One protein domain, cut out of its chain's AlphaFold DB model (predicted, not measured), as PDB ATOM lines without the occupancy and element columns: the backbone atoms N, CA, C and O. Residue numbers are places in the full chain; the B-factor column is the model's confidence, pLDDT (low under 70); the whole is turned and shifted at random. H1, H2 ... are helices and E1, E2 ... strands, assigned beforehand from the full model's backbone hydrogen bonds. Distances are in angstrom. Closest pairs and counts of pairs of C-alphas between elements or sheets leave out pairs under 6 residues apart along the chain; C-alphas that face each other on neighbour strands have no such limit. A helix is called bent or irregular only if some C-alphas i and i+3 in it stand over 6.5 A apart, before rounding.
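Overview. This is residues 147 to 295 of the 500 residues of an uncharacterized protein of Porphyra umbilicalis (UniProt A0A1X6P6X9). A small four-stranded antiparallel sheet has two helices, H1 and H5, slanting over one face, and both reach past the sheet to a helical end where H3 packs on them and H2 packs on H3. H6 crosses from the H5 end at nearly a right angle, grazing the sheet, while H4 lies beside the strands at the other end, near the long E2 to E3 loop. The printed part has 149 residues, with six named helices and four named strands in the order H1 H2 H3 E1 E2 E3 E4 H4 H5 H6; the sheet's order is E1 E2 E3 E4, and the class is mixed. It is compact, with a radius of gyration of the C-alphas of 15.7 A and spans of 51 by 37 by 31 A.

Along the chain. Find C-alpha 147 at (34.586, 34.467, 26.041); from there H1 runs 17.9 A to residue 159. Next come H2, residues 164 to 171, and H3, residues 175 to 189, 20.8 A long. The strands follow: E1, 196 to 199; E2, 205 to 209; E3, 223 to 228, 17.2 A; and E4, 234 to 236. H4, residues 237 to 249, is irregular: C-alphas 238 and 241 are 8.9 A apart. H5, residues 257 to 273, spans 24.1 A, and H6, residues 277 to 294, spans 25.9 A, ending at C-alpha 294, (36.824, 17.437, -1.063).

Arrangement. Start at the sheet, a meander, each strand the antiparallel neighbour of the one before. Look for N 198 and O 207, 2.9 A, in the hairpin E1 and E2; N 206 and O 226, 2.8 A, in E2 and E3; N 235 and O 227, 2.8 A, in E3 and E4. H1 and H5 are on the same face, giving two layers, helices on one face of a sheet; their heights over the sheet are 7.6 A and 10.2 A. They touch, closest at C-alphas 148 and 261, 5.4 A, at a steep tilt of 43 degrees. H4 is on the opposite face, over none of the strands. H3 touches H1 at C-alphas 189 and 153, 4.3 A. H2 touches H3 at C-alphas 164 and 178, 4.9 A. H6 touches H5 at C-alphas 277 and 270, 5.0 A, about perpendicular at 85 degrees. H6 only grazes the sheet, with residues 281 to 285. Every O i to N i+4 pair is within hydrogen-bond range in H1, H2, H3, H5 and H6; in H4 6 of 9 are.

Size, cuts and confidence. The C-alphas farthest apart are those of Leu 175 and Ser 217, 50.9 A. The printed part has no cut, and the E2 to E3 link, residues 210 to 222, is long. Mean pLDDT of the printed part is 86.4; look for values under 70 at residues 211 to 221 and 293 to 295 of this model.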
ATOM      1  N   PHE A 147      34.943  35.110  27.311       92.81
ATOM      2  CA  PHE A 147      34.586  34.467  26.041       92.81
ATOM      3  C   PHE A 147      35.549  34.840  24.904       92.81
ATOM      4  O   PHE A 147      36.059  33.953  24.228       92.81
ATOM      5  N   GLY A 148      35.881  36.127  24.742       94.38
ATOM      6  CA  GLY A 148      36.799  36.598  23.695       94.38
ATOM      7  C   GLY A 148      38.242  36.079  23.806       94.38
ATOM      8  O   GLY A 148      38.952  36.056  22.801       94.38
ATOM      9  N   ARG A 149      38.683  35.633  24.992       93.56
ATOM     10  CA  ARG A 149      39.977  34.956  25.185       93.56
ATOM     11  C   ARG A 149      39.871  33.473  24.838       93.56
ATOM     12  O   ARG A 149      40.694  32.970  24.080       93.56
ATOM     13  N   GLY A 150      38.827  32.798  25.326       94.56
ATOM     14  CA  GLY A 150      38.540  31.405  24.967       94.56
ATOM     15  C   GLY A 150      38.358  31.215  23.457       94.56
ATOM     16  O   GLY A 150      38.923  30.286  22.888       94.56
ATOM     17  N   LEU A 151      37.648  32.142  22.808       96.00
ATOM     18  CA  LEU A 151      37.470  32.216  21.360       96.00
ATOM     19  C   LEU A 151      38.812  32.348  20.626       96.00
ATOM     20  O   LEU A 151      39.109  31.500  19.790       96.00
ATOM     21  N   ARG A 152      39.641  33.353  20.962       95.81
ATOM     22  CA  ARG A 152      40.976  33.522  20.351       95.81
ATOM     23  C   ARG A 152      41.823  32.268  20.492       95.81
ATOM     24  O   ARG A 152      42.414  31.846  19.512       95.81
ATOM     25  N   ARG A 153      41.840  31.637  21.666       95.12
ATOM     26  CA  ARG A 153      42.611  30.410  21.895       95.12
ATOM     27  C   ARG A 153      42.170  29.255  20.997       95.12
ATOM     28  O   ARG A 153      43.003  28.591  20.392       95.12
ATOM     29  N   VAL A 154      40.862  29.031  20.900       94.88
ATOM     30  CA  VAL A 154      40.279  27.930  20.121       94.88
ATOM     31  C   VAL A 154      40.441  28.157  18.614       94.88
ATOM     32  O   VAL A 154      40.864  27.248  17.906       94.88
ATOM     33  N   MET A 155      40.183  29.375  18.128       94.44
ATOM     34  CA  MET A 155      40.392  29.736  16.719       94.44
ATOM     35  C   MET A 155      41.882  29.826  16.360       94.44
ATOM     36  O   MET A 155      42.273  29.438  15.266       94.44
ATOM     37  N   GLY A 156      42.718  30.293  17.289       93.38
ATOM     38  CA  GLY A 156      44.172  30.358  17.160       93.38
ATOM     39  C   GLY A 156      44.781  28.978  16.958       93.38
ATOM     40  O   GLY A 156      45.535  28.794  16.013       93.38
ATOM     41  N   ALA A 157      44.386  28.003  17.783       91.94
ATOM     42  CA  ALA A 157      44.813  26.611  17.639       91.94
ATOM     43  C   ALA A 157      44.302  25.970  16.335       91.94
ATOM     44  O   ALA A 157      45.042  25.257  15.672       91.94
ATOM     45  N   HIS A 158      43.060  26.256  15.930       90.00
ATOM     46  CA  HIS A 158      42.511  25.750  14.667       90.00
ATOM     47  C   HIS A 158      43.267  26.264  13.436       90.00
ATOM     48  O   HIS A 158      43.501  25.519  12.490       90.00
ATOM     49  N   LEU A 159      43.627  27.549  13.445       88.25
ATOM     50  CA  LEU A 159      44.270  28.213  12.317       88.25
ATOM     51  C   LEU A 159      45.804  28.122  12.362       88.25
ATOM     52  O   LEU A 159      46.440  28.364  11.342       88.25
ATOM     53  N   SER A 160      46.417  27.756  13.496       82.38
ATOM     54  CA  SER A 160      47.878  27.595  13.601       82.38
ATOM     55  C   SER A 160      48.433  26.409  12.812       82.38
ATOM     56  O   SER A 160      49.635  26.383  12.542       82.38
ATOM     57  N   ASP A 161      47.565  25.468  12.431       78.00
ATOM     58  CA  ASP A 161      47.892  24.330  11.564       78.00
ATOM     59  C   ASP A 161      47.919  24.726  10.072       78.00
ATOM     60  O   ASP A 161      48.419  23.978   9.232       78.00
ATOM     61  N   VAL A 162      47.418  25.920   9.720       80.88
ATOM     62  CA  VAL A 162      47.466  26.450   8.350       80.88
ATOM     63  C   VAL A 162      48.845  27.056   8.081       80.88
ATOM     64  O   VAL A 162      49.326  27.911   8.825       80.88
ATOM     65  N   SER A 163      49.489  26.632   6.991       85.12
ATOM     66  CA  SER A 163      50.813  27.140   6.616       85.12
ATOM     67  C   SER A 163      50.768  28.610   6.168       85.12
ATOM     68  O   SER A 163      49.762  29.094   5.635       85.12
ATOM     69  N   ALA A 164      51.880  29.329   6.351       87.81
ATOM     70  CA  ALA A 164      51.989  30.727   5.940       87.81
ATOM     71  C   ALA A 164      51.891  30.886   4.412       87.81
ATOM     72  O   ALA A 164      51.334  31.864   3.925       87.81
ATOM     73  N   GLU A 165      52.372  29.903   3.655       87.62
ATOM     74  CA  GLU A 165      52.260  29.838   2.197       87.62
ATOM     75  C   GLU A 165      50.789  29.712   1.785       87.62
ATOM     76  O   GLU A 165      50.317  30.479   0.952       87.62
ATOM     77  N   SER A 166      50.035  28.816   2.434       82.56
ATOM     78  CA  SER A 166      48.597  28.647   2.196       82.56
ATOM     79  C   SER A 166      47.811  29.930   2.494       82.56
ATOM     80  O   SER A 166      46.972  30.342   1.691       82.56
ATOM     81  N   LEU A 167      48.108  30.612   3.607       81.75
ATOM     82  CA  LEU A 167      47.495  31.905   3.936       81.75
ATOM     83  C   LEU A 167      47.868  32.995   2.917       81.75
ATOM     84  O   LEU A 167      46.990  33.721   2.453       81.75
ATOM     85  N   ALA A 168      49.139  33.092   2.520       86.69
ATOM     86  CA  ALA A 168      49.602  34.067   1.533       86.69
ATOM     87  C   ALA A 168      48.930  33.873   0.164       86.69
ATOM     88  O   ALA A 168      48.393  34.830  -0.401       86.69
ATOM     89  N   THR A 169      48.897  32.634  -0.338       84.44
ATOM     90  CA  THR A 169      48.267  32.289  -1.617       84.44
ATOM     91  C   THR A 169      46.768  32.574  -1.602       84.44
ATOM     92  O   THR A 169      46.282  33.252  -2.507       84.44
ATOM     93  N   HIS A 170      46.031  32.101  -0.590       76.81
ATOM     94  CA  HIS A 170      44.568  32.195  -0.591       76.81
ATOM     95  C   HIS A 170      44.013  33.556  -0.141       76.81
ATOM     96  O   HIS A 170      42.936  33.943  -0.587       76.81
ATOM     97  N   CYS A 171      44.708  34.300   0.730       80.62
ATOM     98  CA  CYS A 171      44.310  35.669   1.087       80.62
ATOM     99  C   CYS A 171      44.863  36.729   0.115       80.62
ATOM    100  O   CYS A 171      44.490  37.897   0.224       80.62
ATOM    101  N   HIS A 172      45.730  36.332  -0.828       85.06
ATOM    102  CA  HIS A 172      46.473  37.213  -1.737       85.06
ATOM    103  C   HIS A 172      47.283  38.289  -0.992       85.06
ATOM    104  O   HIS A 172      47.199  39.480  -1.301       85.06
ATOM    105  N   VAL A 173      48.056  37.860   0.010       87.31
ATOM    106  CA  VAL A 173      48.898  38.727   0.856       87.31
ATOM    107  C   VAL A 173      50.376  38.321   0.774       87.31
ATOM    108  O   VAL A 173      50.673  37.173   0.438       87.31
ATOM    109  N   PRO A 174      51.328  39.219   1.089       92.00
ATOM    110  CA  PRO A 174      52.744  38.865   1.150       92.00
ATOM    111  C   PRO A 174      53.021  37.736   2.152       92.00
ATOM    112  O   PRO A 174      52.455  37.713   3.247       92.00
ATOM    113  N   LEU A 175      53.962  36.845   1.820       92.25
ATOM    114  CA  LEU A 175      54.354  35.728   2.691       92.25
ATOM    115  C   LEU A 175      54.796  36.193   4.090       92.25
ATOM    116  O   LEU A 175      54.496  35.535   5.080       92.25
ATOM    117  N   THR A 176      55.434  37.360   4.192       93.38
ATOM    118  CA  THR A 176      55.850  37.974   5.464       93.38
ATOM    119  C   THR A 176      54.667  38.369   6.359       93.38
ATOM    120  O   THR A 176      54.722  38.166   7.574       93.38
ATOM    121  N   ALA A 177      53.568  38.869   5.784       92.06
ATOM    122  CA  ALA A 177      52.335  39.163   6.521       92.06
ATOM    123  C   ALA A 177      51.656  37.868   7.004       92.06
ATOM    124  O   ALA A 177      51.225  37.772   8.156       92.06
ATOM    125  N   ALA A 178      51.642  36.829   6.164       91.00
ATOM    126  CA  ALA A 178      51.132  35.515   6.543       91.00
ATOM    127  C   ALA A 178      51.970  34.855   7.658       91.00
ATOM    128  O   ALA A 178      51.406  34.380   8.639       91.00
ATOM    129  N   GLN A 179      53.305  34.900   7.579       93.19
ATOM    130  CA  GLN A 179      54.214  34.424   8.636       93.19
ATOM    131  C   GLN A 179      53.977  35.153   9.969       93.19
ATOM    132  O   GLN A 179      53.896  34.519  11.023       93.19
ATOM    133  N   THR A 180      53.799  36.478   9.920       92.62
ATOM    134  CA  THR A 180      53.475  37.305  11.095       92.62
ATOM    135  C   THR A 180      52.115  36.919  11.688       92.62
ATOM    136  O   THR A 180      51.973  36.789  12.905       92.62
ATOM    137  N   THR A 181      51.126  36.640  10.835       93.31
ATOM    138  CA  THR A 181      49.798  36.162  11.249       93.31
ATOM    139  C   THR A 181      49.860  34.767  11.882       93.31
ATOM    140  O   THR A 181      49.241  34.548  12.918       93.31
ATOM    141  N   VAL A 182      50.657  33.832  11.350       92.69
ATOM    142  CA  VAL A 182      50.871  32.507  11.972       92.69
ATOM    143  C   VAL A 182      51.514  32.638  13.358       92.69
ATOM    144  O   VAL A 182      51.132  31.918  14.283       92.69
ATOM    145  N   ALA A 183      52.442  33.581  13.550       92.81
ATOM    146  CA  ALA A 183      52.992  33.870  14.874       92.81
ATOM    147  C   ALA A 183      51.915  34.396  15.846       92.81
ATOM    148  O   ALA A 183      51.833  33.909  16.974       92.81
ATOM    149  N   LEU A 184      51.042  35.313  15.405       94.06
ATOM    150  CA  LEU A 184      49.896  35.796  16.190       94.06
ATOM    151  C   LEU A 184      48.924  34.660  16.564       94.06
ATOM    152  O   LEU A 184      48.540  34.522  17.724       94.06
ATOM    153  N   LEU A 185      48.576  33.791  15.614       94.69
ATOM    154  CA  LEU A 185      47.711  32.632  15.860       94.69
ATOM    155  C   LEU A 185      48.304  31.686  16.915       94.69
ATOM    156  O   LEU A 185      47.583  31.209  17.794       94.69
ATOM    157  N   ARG A 186      49.629  31.483  16.903       94.31
ATOM    158  CA  ARG A 186      50.342  30.714  17.937       94.31
ATOM    159  C   ARG A 186      50.334  31.400  19.306       94.31
ATOM    160  O   ARG A 186      50.224  30.694  20.307       94.31
ATOM    161  N   THR A 187      50.424  32.732  19.403       94.75
ATOM    162  CA  THR A 187      50.303  33.405  20.716       94.75
ATOM    163  C   THR A 187      48.883  33.306  21.267       94.75
ATOM    164  O   THR A 187      48.714  33.081  22.466       94.75
ATOM    165  N   TRP A 188      47.861  33.366  20.409       94.94
ATOM    166  CA  TRP A 188      46.476  33.112  20.807       94.94
ATOM    167  C   TRP A 188      46.261  31.668  21.275       94.94
ATOM    168  O   TRP A 188      45.693  31.462  22.346       94.94
ATOM    169  N   ALA A 189      46.731  30.675  20.513       93.44
ATOM    170  CA  ALA A 189      46.612  29.250  20.844       93.44
ATOM    171  C   ALA A 189      47.218  28.906  22.218       93.44
ATOM    172  O   ALA A 189      46.659  28.103  22.965       93.44
ATOM    173  N   ASN A 190      48.326  29.563  22.572       92.44
ATOM    174  CA  ASN A 190      49.034  29.381  23.839       92.44
ATOM    175  C   ASN A 190      48.542  30.299  24.978       92.44
ATOM    176  O   ASN A 190      49.139  30.312  26.054       92.44
ATOM    177  N   ALA A 191      47.467  31.072  24.783       89.12
ATOM    178  CA  ALA A 191      46.958  31.973  25.813       89.12
ATOM    179  C   ALA A 191      46.404  31.209  27.034       89.12
ATOM    180  O   ALA A 191      45.535  30.339  26.910       89.12
ATOM    181  N   ASP A 192      46.850  31.597  28.234       86.25
ATOM    182  CA  ASP A 192      46.378  31.034  29.503       86.25
ATOM    183  C   ASP A 192      44.852  31.139  29.641       86.25
ATOM    184  O   ASP A 192      44.280  32.234  29.619       86.25
ATOM    185  N   GLY A 193      44.182  30.003  29.855       83.25
ATOM    186  CA  GLY A 193      42.726  29.956  29.946       83.25
ATOM    187  C   GLY A 193      42.151  28.618  30.412       83.25
ATOM    188  O   GLY A 193      42.750  27.552  30.249       83.25
ATOM    189  N   ARG A 194      40.945  28.660  30.980       86.00
ATOM    190  CA  ARG A 194      40.120  27.483  31.338       86.00
ATOM    191  C   ARG A 194      38.655  27.665  30.922       86.00
ATOM    192  O   ARG A 194      37.751  27.083  31.516       86.00
ATOM    193  N   GLU A 195      38.442  28.500  29.915       91.12
ATOM    194  CA  GLU A 195      37.171  28.751  29.257       91.12
ATOM    195  C   GLU A 195      36.658  27.486  28.573       91.12
ATOM    196  O   GLU A 195      37.390  26.795  27.862       91.12
ATOM    197  N   GLU A 196      35.374  27.226  28.776       91.94
ATOM    198  CA  GLU A 196      34.614  26.145  28.155       91.94
ATOM    199  C   GLU A 196      34.132  26.598  26.761       91.94
ATOM    200  O   GLU A 196      32.977  26.987  26.579       91.94
ATOM    201  N   VAL A 197      35.061  26.612  25.796       94.50
ATOM    202  CA  VAL A 197      34.848  26.964  24.377       94.50
ATOM    203  C   VAL A 197      35.451  25.867  23.493       94.50
ATOM    204  O   VAL A 197      36.545  25.388  23.786       94.50
ATOM    205  N   TRP A 198      34.758  25.491  22.416       94.94
ATOM    206  CA  TRP A 198      35.157  24.440  21.469       94.94
ATOM    207  C   TRP A 198      34.805  24.832  20.033       94.94
ATOM    208  O   TRP A 198      33.841  25.569  19.827       94.94
ATOM    209  N   LEU A 199      35.547  24.319  19.047       93.88
ATOM    210  CA  LEU A 199      35.221  24.484  17.626       93.88
ATOM    211  C   LEU A 199      33.878  23.835  17.273       93.88
ATOM    212  O   LEU A 199      33.438  22.877  17.913       93.88
ATOM    213  N   LEU A 200      33.255  24.346  16.216       91.50
ATOM    214  CA  LEU A 200      32.121  23.726  15.546       91.50
ATOM    215  C   LEU A 200      32.613  23.052  14.252       91.50
ATOM    216  O   LEU A 200      32.955  23.765  13.315       91.50
ATOM    217  N   PRO A 201      32.632  21.713  14.143       84.44
ATOM    218  CA  PRO A 201      32.858  21.048  12.863       84.44
ATOM    219  C   PRO A 201      31.911  21.571  11.776       84.44
ATOM    220  O   PRO A 201      30.742  21.855  12.041       84.44
ATOM    221  N   GLY A 202      32.419  21.708  10.551       80.62
ATOM    222  CA  GLY A 202      31.637  22.096   9.378       80.62
ATOM    223  C   GLY A 202      31.182  23.561   9.302       80.62
ATOM    224  O   GLY A 202      30.517  23.904   8.326       80.62
ATOM    225  N   VAL A 203      31.507  24.438  10.266       89.50
ATOM    226  CA  VAL A 203      31.275  25.898  10.180       89.50
ATOM    227  C   VAL A 203      32.409  26.682  10.848       89.50
ATOM    228  O   VAL A 203      32.964  26.244  11.849       89.50
ATOM    229  N   PHE A 204      32.720  27.888  10.365       92.62
ATOM    230  CA  PHE A 204      33.737  28.740  10.991       92.62
ATOM    231  C   PHE A 204      33.146  29.369  12.254       92.62
ATOM    232  O   PHE A 204      32.441  30.381  12.198       92.62
ATOM    233  N   GLY A 205      33.363  28.735  13.404       95.31
ATOM    234  CA  GLY A 205      32.769  29.180  14.654       95.31
ATOM    235  C   GLY A 205      33.050  28.278  15.847       95.31
ATOM    236  O   GLY A 205      33.715  27.248  15.755       95.31
ATOM    237  N   VAL A 206      32.497  28.683  16.988       96.88
ATOM    238  CA  VAL A 206      32.657  28.008  18.276       96.88
ATOM    239  C   VAL A 206      31.330  27.827  19.002       96.88
ATOM    240  O   VAL A 206      30.398  28.622  18.863       96.88
ATOM    241  N   VAL A 207      31.273  26.808  19.853       95.25
ATOM    242  CA  VAL A 207      30.296  26.695  20.936       95.25
ATOM    243  C   VAL A 207      30.972  27.042  22.257       95.25
ATOM    244  O   VAL A 207      32.083  26.599  22.533       95.25
ATOM    245  N   ALA A 208      30.293  27.825  23.089       93.06
ATOM    246  CA  ALA A 208      30.744  28.186  24.427       93.06
ATOM    247  C   ALA A 208      29.701  27.829  25.483       93.06
ATOM    248  O   ALA A 208      28.496  27.880  25.227       93.06
ATOM    249  N   ARG A 209      30.170  27.505  26.688       88.25
ATOM    250  CA  ARG A 209      29.353  27.159  27.852       88.25
ATOM    251  C   ARG A 209      29.852  27.895  29.095       88.25
ATOM    252  O   ARG A 209      31.043  27.935  29.381       88.25
ATOM    253  N   TRP A 210      28.920  28.434  29.871       84.44
ATOM    254  CA  TRP A 210      29.189  29.028  31.193       84.44
ATOM    255  C   TRP A 210      28.152  28.638  32.245       84.44
ATOM    256  O   TRP A 210      28.400  28.804  33.434       84.44
ATOM    257  N   GLY A 211      27.006  28.092  31.831       69.69
ATOM    258  CA  GLY A 211      25.994  27.564  32.733       69.69
ATOM    259  C   GLY A 211      25.882  26.044  32.660       69.69
ATOM    260  O   GLY A 211      26.147  25.403  31.636       69.69
ATOM    261  N   ALA A 212      25.390  25.457  33.745       55.66
ATOM    262  CA  ALA A 212      24.597  24.251  33.618       55.66
ATOM    263  C   ALA A 212      23.171  24.676  33.226       55.66
ATOM    264  O   ALA A 212      22.443  25.179  34.073       55.66
ATOM    265  N   TRP A 213      22.783  24.380  31.975       56.94
ATOM    266  CA  TRP A 213      21.391  24.159  31.542       56.94
ATOM    267  C   TRP A 213      20.481  25.392  31.286       56.94
ATOM    268  O   TRP A 213      20.216  26.198  32.167       56.94
ATOM    269  N   ARG A 214      19.873  25.401  30.080       57.12
ATOM    270  CA  ARG A 214      18.789  26.281  29.559       57.12
ATOM    271  C   ARG A 214      19.111  27.764  29.297       57.12
ATOM    272  O   ARG A 214      20.151  28.283  29.675       57.12
ATOM    273  N   ARG A 215      18.162  28.429  28.618       56.56
ATOM    274  CA  ARG A 215      17.816  29.827  28.908       56.56
ATOM    275  C   ARG A 215      16.993  29.885  30.191       56.56
ATOM    276  O   ARG A 215      16.030  29.116  30.329       56.56
ATOM    277  N   ASP A 216      17.346  30.780  31.099       50.59
ATOM    278  CA  ASP A 216      16.503  31.088  32.254       50.59
ATOM    279  C   ASP A 216      15.210  31.832  31.839       50.59
ATOM    280  O   ASP A 216      14.880  31.952  30.655       50.59
ATOM    281  N   SER A 217      14.419  32.286  32.813       42.62
ATOM    282  CA  SER A 217      13.209  33.086  32.565       42.62
ATOM    283  C   SER A 217      13.487  34.514  32.083       42.62
ATOM    284  O   SER A 217      12.565  35.153  31.590       42.62
ATOM    285  N   GLN A 218      14.723  35.002  32.205       48.91
ATOM    286  CA  GLN A 218      15.178  36.297  31.686       48.91
ATOM    287  C   GLN A 218      15.729  36.169  30.249       48.91
ATOM    288  O   GLN A 218      15.990  37.165  29.582       48.91
ATOM    289  N   GLY A 219      15.848  34.936  29.739       52.34
ATOM    290  CA  GLY A 219      16.336  34.620  28.400       52.34
ATOM    291  C   GLY A 219      17.841  34.358  28.333       52.34
ATOM    292  O   GLY A 219      18.355  34.136  27.233       52.34
ATOM    293  N   ASP A 220      18.544  34.343  29.465       58.34
ATOM    294  CA  ASP A 220      20.002  34.304  29.533       58.34
ATOM    295  C   ASP A 220      20.514  32.875  29.272       58.34
ATOM    296  O   ASP A 220      20.130  31.913  29.937       58.34
ATOM    297  N   CYS A 221      21.319  32.696  28.219       67.56
ATOM    298  CA  CYS A 221      21.698  31.371  27.709       67.56
ATOM    299  C   CYS A 221      22.809  30.728  28.543       67.56
ATOM    300  O   CYS A 221      23.854  31.342  28.692       67.56
ATOM    301  N   ALA A 222      22.681  29.462  28.952       78.31
ATOM    302  CA  ALA A 222      23.782  28.691  29.554       78.31
ATOM    303  C   ALA A 222      24.916  28.309  28.570       78.31
ATOM    304  O   ALA A 222      26.031  27.987  28.999       78.31
ATOM    305  N   SER A 223      24.631  28.337  27.264       87.06
ATOM    306  CA  SER A 223      25.578  28.096  26.167       87.06
ATOM    307  C   SER A 223      25.156  28.819  24.893       87.06
ATOM    308  O   SER A 223      23.957  28.972  24.641       87.06
ATOM    309  N   VAL A 224      26.117  29.166  24.041       91.00
ATOM    310  CA  VAL A 224      25.876  29.803  22.739       91.00
ATOM    311  C   VAL A 224      26.717  29.142  21.653       91.00
ATOM    312  O   VAL A 224      27.834  28.717  21.932       91.00
ATOM    313  N   CYS A 225      26.213  29.108  20.420       94.94
ATOM    314  CA  CYS A 225      27.067  28.980  19.241       94.94
ATOM    315  C   CYS A 225      27.285  30.374  18.648       94.94
ATOM    316  O   CYS A 225      26.331  31.157  18.579       94.94
ATOM    317  N   VAL A 226      28.513  30.665  18.224       97.31
ATOM    318  CA  VAL A 226      28.920  31.889  17.520       97.31
ATOM    319  C   VAL A 226      29.661  31.472  16.262       97.31
ATOM    320  O   VAL A 226      30.592  30.677  16.353       97.31
ATOM    321  N   TRP A 227      29.252  31.965  15.098       96.75
ATOM    322  CA  TRP A 227      29.812  31.529  13.821       96.75
ATOM    323  C   TRP A 227      29.745  32.629  12.768       96.75
ATOM    324  O   TRP A 227      28.910  33.531  12.851       96.75
ATOM    325  N   LEU A 228      30.609  32.530  11.765       95.94
ATOM    326  CA  LEU A 228      30.506  33.283  10.526       95.94
ATOM    327  C   LEU A 228      29.454  32.599   9.641       95.94
ATOM    328  O   LEU A 228      29.609  31.432   9.277       95.94
ATOM    329  N   ALA A 229      28.354  33.290   9.346       93.06
ATOM    330  CA  ALA A 229      27.311  32.765   8.467       93.06
ATOM    331  C   ALA A 229      27.616  33.051   6.988       93.06
ATOM    332  O   ALA A 229      28.482  33.859   6.661       93.06
ATOM    333  N   ALA A 230      26.862  32.407   6.090       88.12
ATOM    334  CA  ALA A 230      27.026  32.523   4.637       88.12
ATOM    335  C   ALA A 230      26.834  33.956   4.090       88.12
ATOM    336  O   ALA A 230      27.294  34.269   3.000       88.12
ATOM    337  N   ASP A 231      26.198  34.848   4.856       88.38
ATOM    338  CA  ASP A 231      26.082  36.280   4.547       88.38
ATOM    339  C   ASP A 231      27.316  37.111   4.969       88.38
ATOM    340  O   ASP A 231      27.287  38.342   4.924       88.38
ATOM    341  N   GLY A 232      28.396  36.456   5.409       91.31
ATOM    342  CA  GLY A 232      29.642  37.084   5.858       91.31
ATOM    343  C   GLY A 232      29.564  37.746   7.239       91.31
ATOM    344  O   GLY A 232      30.533  38.379   7.670       91.31
ATOM    345  N   ARG A 233      28.437  37.626   7.957       93.81
ATOM    346  CA  ARG A 233      28.228  38.273   9.261       93.81
ATOM    347  C   ARG A 233      28.438  37.289  10.407       93.81
ATOM    348  O   ARG A 233      28.070  36.117  10.317       93.81
ATOM    349  N   SER A 234      28.972  37.782  11.524       96.31
ATOM    350  CA  SER A 234      29.022  37.007  12.765       96.31
ATOM    351  C   SER A 234      27.613  36.868  13.340       96.31
ATOM    352  O   SER A 234      26.923  37.856  13.611       96.31
ATOM    353  N   ARG A 235      27.169  35.628  13.529       95.38
ATOM    354  CA  ARG A 235      25.866  35.260  14.089       95.38
ATOM    355  C   ARG A 235      26.057  34.573  15.436       95.38
ATOM    356  O   ARG A 235      27.109  34.006  15.718       95.38
ATOM    357  N   CYS A 236      25.041  34.645  16.294       94.06
ATOM    358  CA  CYS A 236      25.077  34.027  17.617       94.06
ATOM    359  C   CYS A 236      23.688  33.556  18.056       94.06
ATOM    360  O   CYS A 236      22.710  34.293  17.935       94.06
ATOM    361  N   THR A 237      23.585  32.362  18.648       91.38
ATOM    362  CA  THR A 237      22.298  31.824  19.130       91.38
ATOM    363  C   THR A 237      21.748  32.557  20.357       91.38
ATOM    364  O   THR A 237      20.599  32.315  20.737       91.38
ATOM    365  N   CYS A 238      22.520  33.451  20.993       86.62
ATOM    366  CA  CYS A 238      22.099  34.161  22.204       86.62
ATOM    367  C   CYS A 238      20.976  35.181  21.961       86.62
ATOM    368  O   CYS A 238      20.206  35.454  22.881       86.62
ATOM    369  N   VAL A 239      20.787  35.660  20.728       83.19
ATOM    370  CA  VAL A 239      19.654  36.546  20.390       83.19
ATOM    371  C   VAL A 239      18.327  35.792  20.213       83.19
ATOM    372  O   VAL A 239      17.260  36.389  20.291       83.19
ATOM    373  N   GLY A 240      18.375  34.463  20.066       79.44
ATOM    374  CA  GLY A 240      17.188  33.608  19.946       79.44
ATOM    375  C   GLY A 240      16.654  33.521  18.517       79.44
ATOM    376  O   GLY A 240      17.114  34.233  17.628       79.44
ATOM    377  N   SER A 241      15.701  32.614  18.286       78.75
ATOM    378  CA  SER A 241      15.233  32.273  16.931       78.75
ATOM    379  C   SER A 241      14.692  33.472  16.160       78.75
ATOM    380  O   SER A 241      15.031  33.643  14.995       78.75
ATOM    381  N   ASN A 242      13.891  34.310  16.818       76.38
ATOM    382  CA  ASN A 242      13.158  35.390  16.162       76.38
ATOM    383  C   ASN A 242      14.128  36.496  15.724       76.38
ATOM    384  O   ASN A 242      14.224  36.794  14.542       76.38
ATOM    385  N   VAL A 243      14.957  36.992  16.648       80.75
ATOM    386  CA  VAL A 243      15.964  38.025  16.349       80.75
ATOM    387  C   VAL A 243      17.028  37.512  15.370       80.75
ATOM    388  O   VAL A 243      17.539  38.278  14.559       80.75
ATOM    389  N   HIS A 244      17.366  36.218  15.392       83.69
ATOM    390  CA  HIS A 244      18.237  35.620  14.376       83.69
ATOM    391  C   HIS A 244      17.593  35.648  12.978       83.69
ATOM    392  O   HIS A 244      18.254  36.049  12.022       83.69
ATOM    393  N   GLN A 245      16.311  35.281  12.861       80.06
ATOM    394  CA  GLN A 245      15.564  35.342  11.601       80.06
ATOM    395  C   GLN A 245      15.407  36.782  11.098       80.06
ATOM    396  O   GLN A 245      15.702  37.035   9.934       80.06
ATOM    397  N   ASP A 246      15.036  37.728  11.964       77.62
ATOM    398  CA  ASP A 246      14.924  39.152  11.619       77.62
ATOM    399  C   ASP A 246      16.271  39.713  11.139       77.62
ATOM    400  O   ASP A 246      16.347  40.412  10.129       77.62
ATOM    401  N   ASN A 247      17.369  39.360  11.814       84.94
ATOM    402  CA  ASN A 247      18.708  39.803  11.428       84.94
ATOM    403  C   ASN A 247      19.183  39.239  10.077       84.94
ATOM    404  O   ASN A 247      20.037  39.859   9.443       84.94
ATOM    405  N   HIS A 248      18.660  38.097   9.622       80.69
ATOM    406  CA  HIS A 248      18.873  37.627   8.249       80.69
ATOM    407  C   HIS A 248      17.906  38.296   7.265       80.69
ATOM    408  O   HIS A 248      18.349  38.819   6.250       80.69
ATOM    409  N   ALA A 249      16.609  38.355   7.582       76.19
ATOM    410  CA  ALA A 249      15.575  38.924   6.713       76.19
ATOM    411  C   ALA A 249      15.764  40.425   6.410       76.19
ATOM    412  O   ALA A 249      15.311  40.901   5.369       76.19
ATOM    413  N   TYR A 250      16.426  41.156   7.311       78.88
ATOM    414  CA  TYR A 250      16.757  42.577   7.173       78.88
ATOM    415  C   TYR A 250      18.268  42.847   7.071       78.88
ATOM    416  O   TYR A 250      18.680  43.989   7.250       78.88
ATOM    417  N   GLU A 251      19.092  41.812   6.855       85.19
ATOM    418  CA  GLU A 251      20.558  41.910   6.709       85.19
ATOM    419  C   GLU A 251      21.267  42.689   7.842       85.19
ATOM    420  O   GLU A 251      22.309  43.315   7.653       85.19
ATOM    421  N   ARG A 252      20.715  42.664   9.058       87.00
ATOM    422  CA  ARG A 252      21.243  43.417  10.206       87.00
ATOM    423  C   ARG A 252      22.415  42.685  10.863       87.00
ATOM    424  O   ARG A 252      22.399  41.452  10.931       87.00
ATOM    425  N   PRO A 253      23.421  43.394  11.409       90.44
ATOM    426  CA  PRO A 253      24.436  42.778  12.265       90.44
ATOM    427  C   PRO A 253      23.801  42.208  13.544       90.44
ATOM    428  O   PRO A 253      22.781  42.696  14.023       90.44
ATOM    429  N   THR A 254      24.404  41.169  14.125       93.31
ATOM    430  CA  THR A 254      23.919  40.583  15.384       93.31
ATOM    431  C   THR A 254      24.568  41.287  16.578       93.31
ATOM    432  O   THR A 254      25.697  40.993  16.951       93.31
ATOM    433  N   THR A 255      23.834  42.209  17.200       89.88
ATOM    434  CA  THR A 255      24.304  43.164  18.224       89.88
ATOM    435  C   THR A 255      24.501  42.565  19.628       89.88
ATOM    436  O   THR A 255      24.037  43.104  20.630       89.88
ATOM    437  N   CYS A 256      25.202  41.433  19.733       90.00
ATOM    438  CA  CYS A 256      25.552  40.820  21.017       90.00
ATOM    439  C   CYS A 256      27.071  40.768  21.229       90.00
ATOM    440  O   CYS A 256      27.827  40.607  20.272       90.00
ATOM    441  N   GLN A 257      27.512  40.817  22.491       91.75
ATOM    442  CA  GLN A 257      28.936  40.776  22.860       91.75
ATOM    443  C   GLN A 257      29.674  39.557  22.275       91.75
ATOM    444  O   GLN A 257      30.837  39.661  21.904       91.75
ATOM    445  N   HIS A 258      28.996  38.414  22.141       93.12
ATOM    446  CA  HIS A 258      29.586  37.193  21.588       93.12
ATOM    447  C   HIS A 258      29.867  37.294  20.079       93.12
ATOM    448  O   HIS A 258      30.946  36.917  19.636       93.12
ATOM    449  N   ALA A 259      28.927  37.830  19.295       95.75
ATOM    450  CA  ALA A 259      29.132  38.066  17.864       95.75
ATOM    451  C   ALA A 259      30.163  39.182  17.643       95.75
ATOM    452  O   ALA A 259      31.089  38.995  16.863       95.75
ATOM    453  N   GLY A 260      30.089  40.267  18.426       96.69
ATOM    454  CA  GLY A 260      31.090  41.334  18.417       96.69
ATOM    455  C   GLY A 260      32.503  40.856  18.774       96.69
ATOM    456  O   GLY A 260      33.472  41.376  18.235       96.69
ATOM    457  N   ALA A 261      32.649  39.829  19.619       96.88
ATOM    458  CA  ALA A 261      33.947  39.215  19.902       96.88
ATOM    459  C   ALA A 261      34.498  38.384  18.726       96.88
ATOM    460  O   ALA A 261      35.716  38.337  18.555       96.88
ATOM    461  N   LEU A 262      33.635  37.760  17.910       97.31
ATOM    462  CA  LEU A 262      34.048  37.110  16.657       97.31
ATOM    463  C   LEU A 262      34.375  38.142  15.575       97.31
ATOM    464  O   LEU A 262      35.385  37.992  14.896       97.31
ATOM    465  N   ASP A 263      33.591  39.216  15.468       96.69
ATOM    466  CA  ASP A 263      33.908  40.325  14.570       96.69
ATOM    467  C   ASP A 263      35.252  40.968  14.941       96.69
ATOM    468  O   ASP A 263      36.110  41.091  14.076       96.69
ATOM    469  N   ALA A 264      35.496  41.273  16.220       96.56
ATOM    470  CA  ALA A 264      36.774  41.821  16.680       96.56
ATOM    471  C   ALA A 264      37.966  40.886  16.404       96.56
ATOM    472  O   ALA A 264      39.035  41.365  16.039       96.56
ATOM    473  N   LEU A 265      37.791  39.564  16.536       96.19
ATOM    474  CA  LEU A 265      38.815  38.581  16.164       96.19
ATOM    475  C   LEU A 265      39.106  38.612  14.656       96.19
ATOM    476  O   LEU A 265      40.266  38.551  14.253       96.19
ATOM    477  N   LEU A 266      38.066  38.714  13.825       95.38
ATOM    478  CA  LEU A 266      38.196  38.788  12.368       95.38
ATOM    479  C   LEU A 266      38.845  40.102  11.908       95.38
ATOM    480  O   LEU A 266      39.660  40.067  10.990       95.38
ATOM    481  N   GLU A 267      38.555  41.232  12.561       95.81
ATOM    482  CA  GLU A 267      39.268  42.496  12.321       95.81
ATOM    483  C   GLU A 267      40.745  42.415  12.756       95.81
ATOM    484  O   GLU A 267      41.620  42.895  12.038       95.81
ATOM    485  N   GLU A 268      41.052  41.768  13.889       95.38
ATOM    486  CA  GLU A 268      42.432  41.573  14.370       95.38
ATOM    487  C   GLU A 268      43.250  40.695  13.397       95.38
ATOM    488  O   GLU A 268      44.389  41.033  13.073       95.38
ATOM    489  N   LEU A 269      42.647  39.631  12.839       93.12
ATOM    490  CA  LEU A 269      43.251  38.837  11.756       93.12
ATOM    491  C   LEU A 269      43.432  39.644  10.466       93.12
ATOM    492  O   LEU A 269      44.470  39.537   9.818       93.12
ATOM    493  N   ALA A 270      42.440  40.448  10.084       93.50
ATOM    494  CA  ALA A 270      42.504  41.266   8.878       93.50
ATOM    495  C   ALA A 270      43.619  42.319   8.955       93.50
ATOM    496  O   ALA A 270      44.389  42.465   8.003       93.50
ATOM    497  N   GLY A 271      43.769  42.968  10.114       94.25
ATOM    498  CA  GLY A 271      44.882  43.869  10.402       94.25
ATOM    499  C   GLY A 271      46.243  43.172  10.328       94.25
ATOM    500  O   GLY A 271      47.146  43.686   9.674       94.25
ATOM    501  N   ALA A 272      46.381  41.980  10.922       92.12
ATOM    502  CA  ALA A 272      47.626  41.203  10.887       92.12
ATOM    503  C   ALA A 272      48.017  40.732   9.470       92.12
ATOM    504  O   ALA A 272      49.199  40.729   9.122       92.12
ATOM    505  N   LEU A 273      47.030  40.384   8.638       91.12
ATOM    506  CA  LEU A 273      47.226  40.004   7.236       91.12
ATOM    507  C   LEU A 273      47.465  41.207   6.304       91.12
ATOM    508  O   LEU A 273      47.878  41.011   5.162       91.12
ATOM    509  N   GLY A 274      47.179  42.437   6.744       91.62
ATOM    510  CA  GLY A 274      47.165  43.621   5.876       91.62
ATOM    511  C   GLY A 274      46.037  43.596   4.834       91.62
ATOM    512  O   GLY A 274      46.173  44.171   3.753       91.62
ATOM    513  N   ALA A 275      44.932  42.906   5.128       88.62
ATOM    514  CA  ALA A 275      43.822  42.668   4.209       88.62
ATOM    515  C   ALA A 275      42.517  43.315   4.701       88.62
ATOM    516  O   ALA A 275      42.316  43.550   5.887       88.62
ATOM    517  N   ALA A 276      41.572  43.559   3.790       89.44
ATOM    518  CA  ALA A 276      40.225  43.970   4.181       89.44
ATOM    519  C   ALA A 276      39.481  42.808   4.865       89.44
ATOM    520  O   ALA A 276      39.422  41.705   4.318       89.44
ATOM    521  N   SER A 277      38.834  43.065   6.005       89.69
ATOM    522  CA  SER A 277      38.054  42.070   6.765       89.69
ATOM    523  C   SER A 277      37.001  41.334   5.925       89.69
ATOM    524  O   SER A 277      36.818  40.125   6.061       89.69
ATOM    525  N   THR A 278      36.386  42.009   4.949       90.25
ATOM    526  CA  THR A 278      35.461  41.385   3.987       90.25
ATOM    527  C   THR A 278      36.112  40.313   3.107       90.25
ATOM    528  O   THR A 278      35.441  39.342   2.755       90.25
ATOM    529  N   ARG A 279      37.407  40.440   2.773       86.88
ATOM    530  CA  ARG A 279      38.172  39.404   2.056       86.88
ATOM    531  C   ARG A 279      38.498  38.228   2.969       86.88
ATOM    532  O   ARG A 279      38.288  37.094   2.564       86.88
ATOM    533  N   VAL A 280      38.934  38.491   4.204       88.44
ATOM    534  CA  VAL A 280      39.252  37.448   5.201       88.44
ATOM    535  C   VAL A 280      38.019  36.601   5.534       88.44
ATOM    536  O   VAL A 280      38.084  35.375   5.529       88.44
ATOM    537  N   ARG A 281      36.862  37.243   5.732       92.25
ATOM    538  CA  ARG A 281      35.571  36.566   5.937       92.25
ATOM    539  C   ARG A 281      35.190  35.683   4.751       92.25
ATOM    540  O   ARG A 281      34.811  34.536   4.957       92.25
ATOM    541  N   ARG A 282      35.306  36.199   3.522       89.31
ATOM    542  CA  ARG A 282      35.018  35.421   2.309       89.31
ATOM    543  C   ARG A 282      35.960  34.226   2.177       89.31
ATOM    544  O   ARG A 282      35.479  33.117   2.024       89.31
ATOM    545  N   HIS A 283      37.262  34.432   2.368       87.12
ATOM    546  CA  HIS A 283      38.257  33.361   2.335       87.12
ATOM    547  C   HIS A 283      37.896  32.184   3.262       87.12
ATOM    548  O   HIS A 283      37.950  31.036   2.828       87.12
ATOM    549  N   PHE A 284      37.475  32.445   4.505       87.56
ATOM    550  CA  PHE A 284      37.060  31.375   5.423       87.56
ATOM    551  C   PHE A 284      35.754  30.670   5.018       87.56
ATOM    552  O   PHE A 284      35.591  29.491   5.325       87.56
ATOM    553  N   LEU A 285      34.835  31.353   4.328       89.12
ATOM    554  CA  LEU A 285      33.632  30.723   3.774       89.12
ATOM    555  C   LEU A 285      33.980  29.842   2.566       89.12
ATOM    556  O   LEU A 285      33.641  28.661   2.569       89.12
ATOM    557  N   ASP A 286      34.735  30.375   1.604       86.25
ATOM    558  CA  ASP A 286      35.175  29.655   0.402       86.25
ATOM    559  C   ASP A 286      35.987  28.394   0.777       86.25
ATOM    560  O   ASP A 286      35.813  27.328   0.187       86.25
ATOM    561  N   ARG A 287      36.833  28.484   1.818       83.12
ATOM    562  CA  ARG A 287      37.584  27.348   2.386       83.12
ATOM    563  C   ARG A 287      36.685  26.225   2.895       83.12
ATOM    564  O   ARG A 287      36.944  25.067   2.580       83.12
ATOM    565  N   LEU A 288      35.629  26.548   3.641       82.00
ATOM    566  CA  LEU A 288      34.677  25.547   4.138       82.00
ATOM    567  C   LEU A 288      33.896  24.879   3.005       82.00
ATOM    568  O   LEU A 288      33.549  23.703   3.103       82.00
ATOM    569  N   GLU A 289      33.587  25.618   1.941       80.62
ATOM    570  CA  GLU A 289      32.926  25.061   0.760       80.62
ATOM    571  C   GLU A 289      33.857  24.104   0.000       80.62
ATOM    572  O   GLU A 289      33.427  23.015  -0.381       80.62
ATOM    573  N   GLN A 290      35.144  24.445  -0.127       78.81
ATOM    574  CA  GLN A 290      36.175  23.564  -0.693       78.81
ATOM    575  C   GLN A 290      36.394  22.299   0.147       78.81
ATOM    576  O   GLN A 290      36.454  21.203  -0.408       78.81
ATOM    577  N   GLU A 291      36.482  22.424   1.474       73.75
ATOM    578  CA  GLU A 291      36.645  21.288   2.393       73.75
ATOM    579  C   GLU A 291      35.468  20.307   2.273       73.75
ATOM    580  O   GLU A 291      35.681  19.117   2.042       73.75
ATOM    581  N   ARG A 292      34.225  20.810   2.278       71.25
ATOM    582  CA  ARG A 292      33.020  19.990   2.049       71.25
ATOM    583  C   ARG A 292      32.984  19.329   0.667       71.25
ATOM    584  O   ARG A 292      32.459  18.228   0.540       71.25
ATOM    585  N   ALA A 293      33.502  19.988  -0.370       69.06
ATOM    586  CA  ALA A 293      33.566  19.417  -1.717       69.06
ATOM    587  C   ALA A 293      34.620  18.297  -1.827       69.06
ATOM    588  O   ALA A 293      34.411  17.323  -2.551       69.06
ATOM    589  N   MET A 294      35.731  18.416  -1.093       64.38
ATOM    590  CA  MET A 294      36.824  17.437  -1.063       64.38
ATOM    591  C   MET A 294      36.472  16.160  -0.284       64.38
ATOM    592  O   MET A 294      36.987  15.095  -0.614       64.38
ATOM    593  N   GLU A 295      35.579  16.232   0.709       59.03
ATOM    594  CA  GLU A 295      35.146  15.067   1.506       59.03
ATOM    595  C   GLU A 295      34.294  14.039   0.725       59.03
ATOM    596  O   GLU A 295      33.991  12.966   1.245       59.03
TER     597      GLU A 295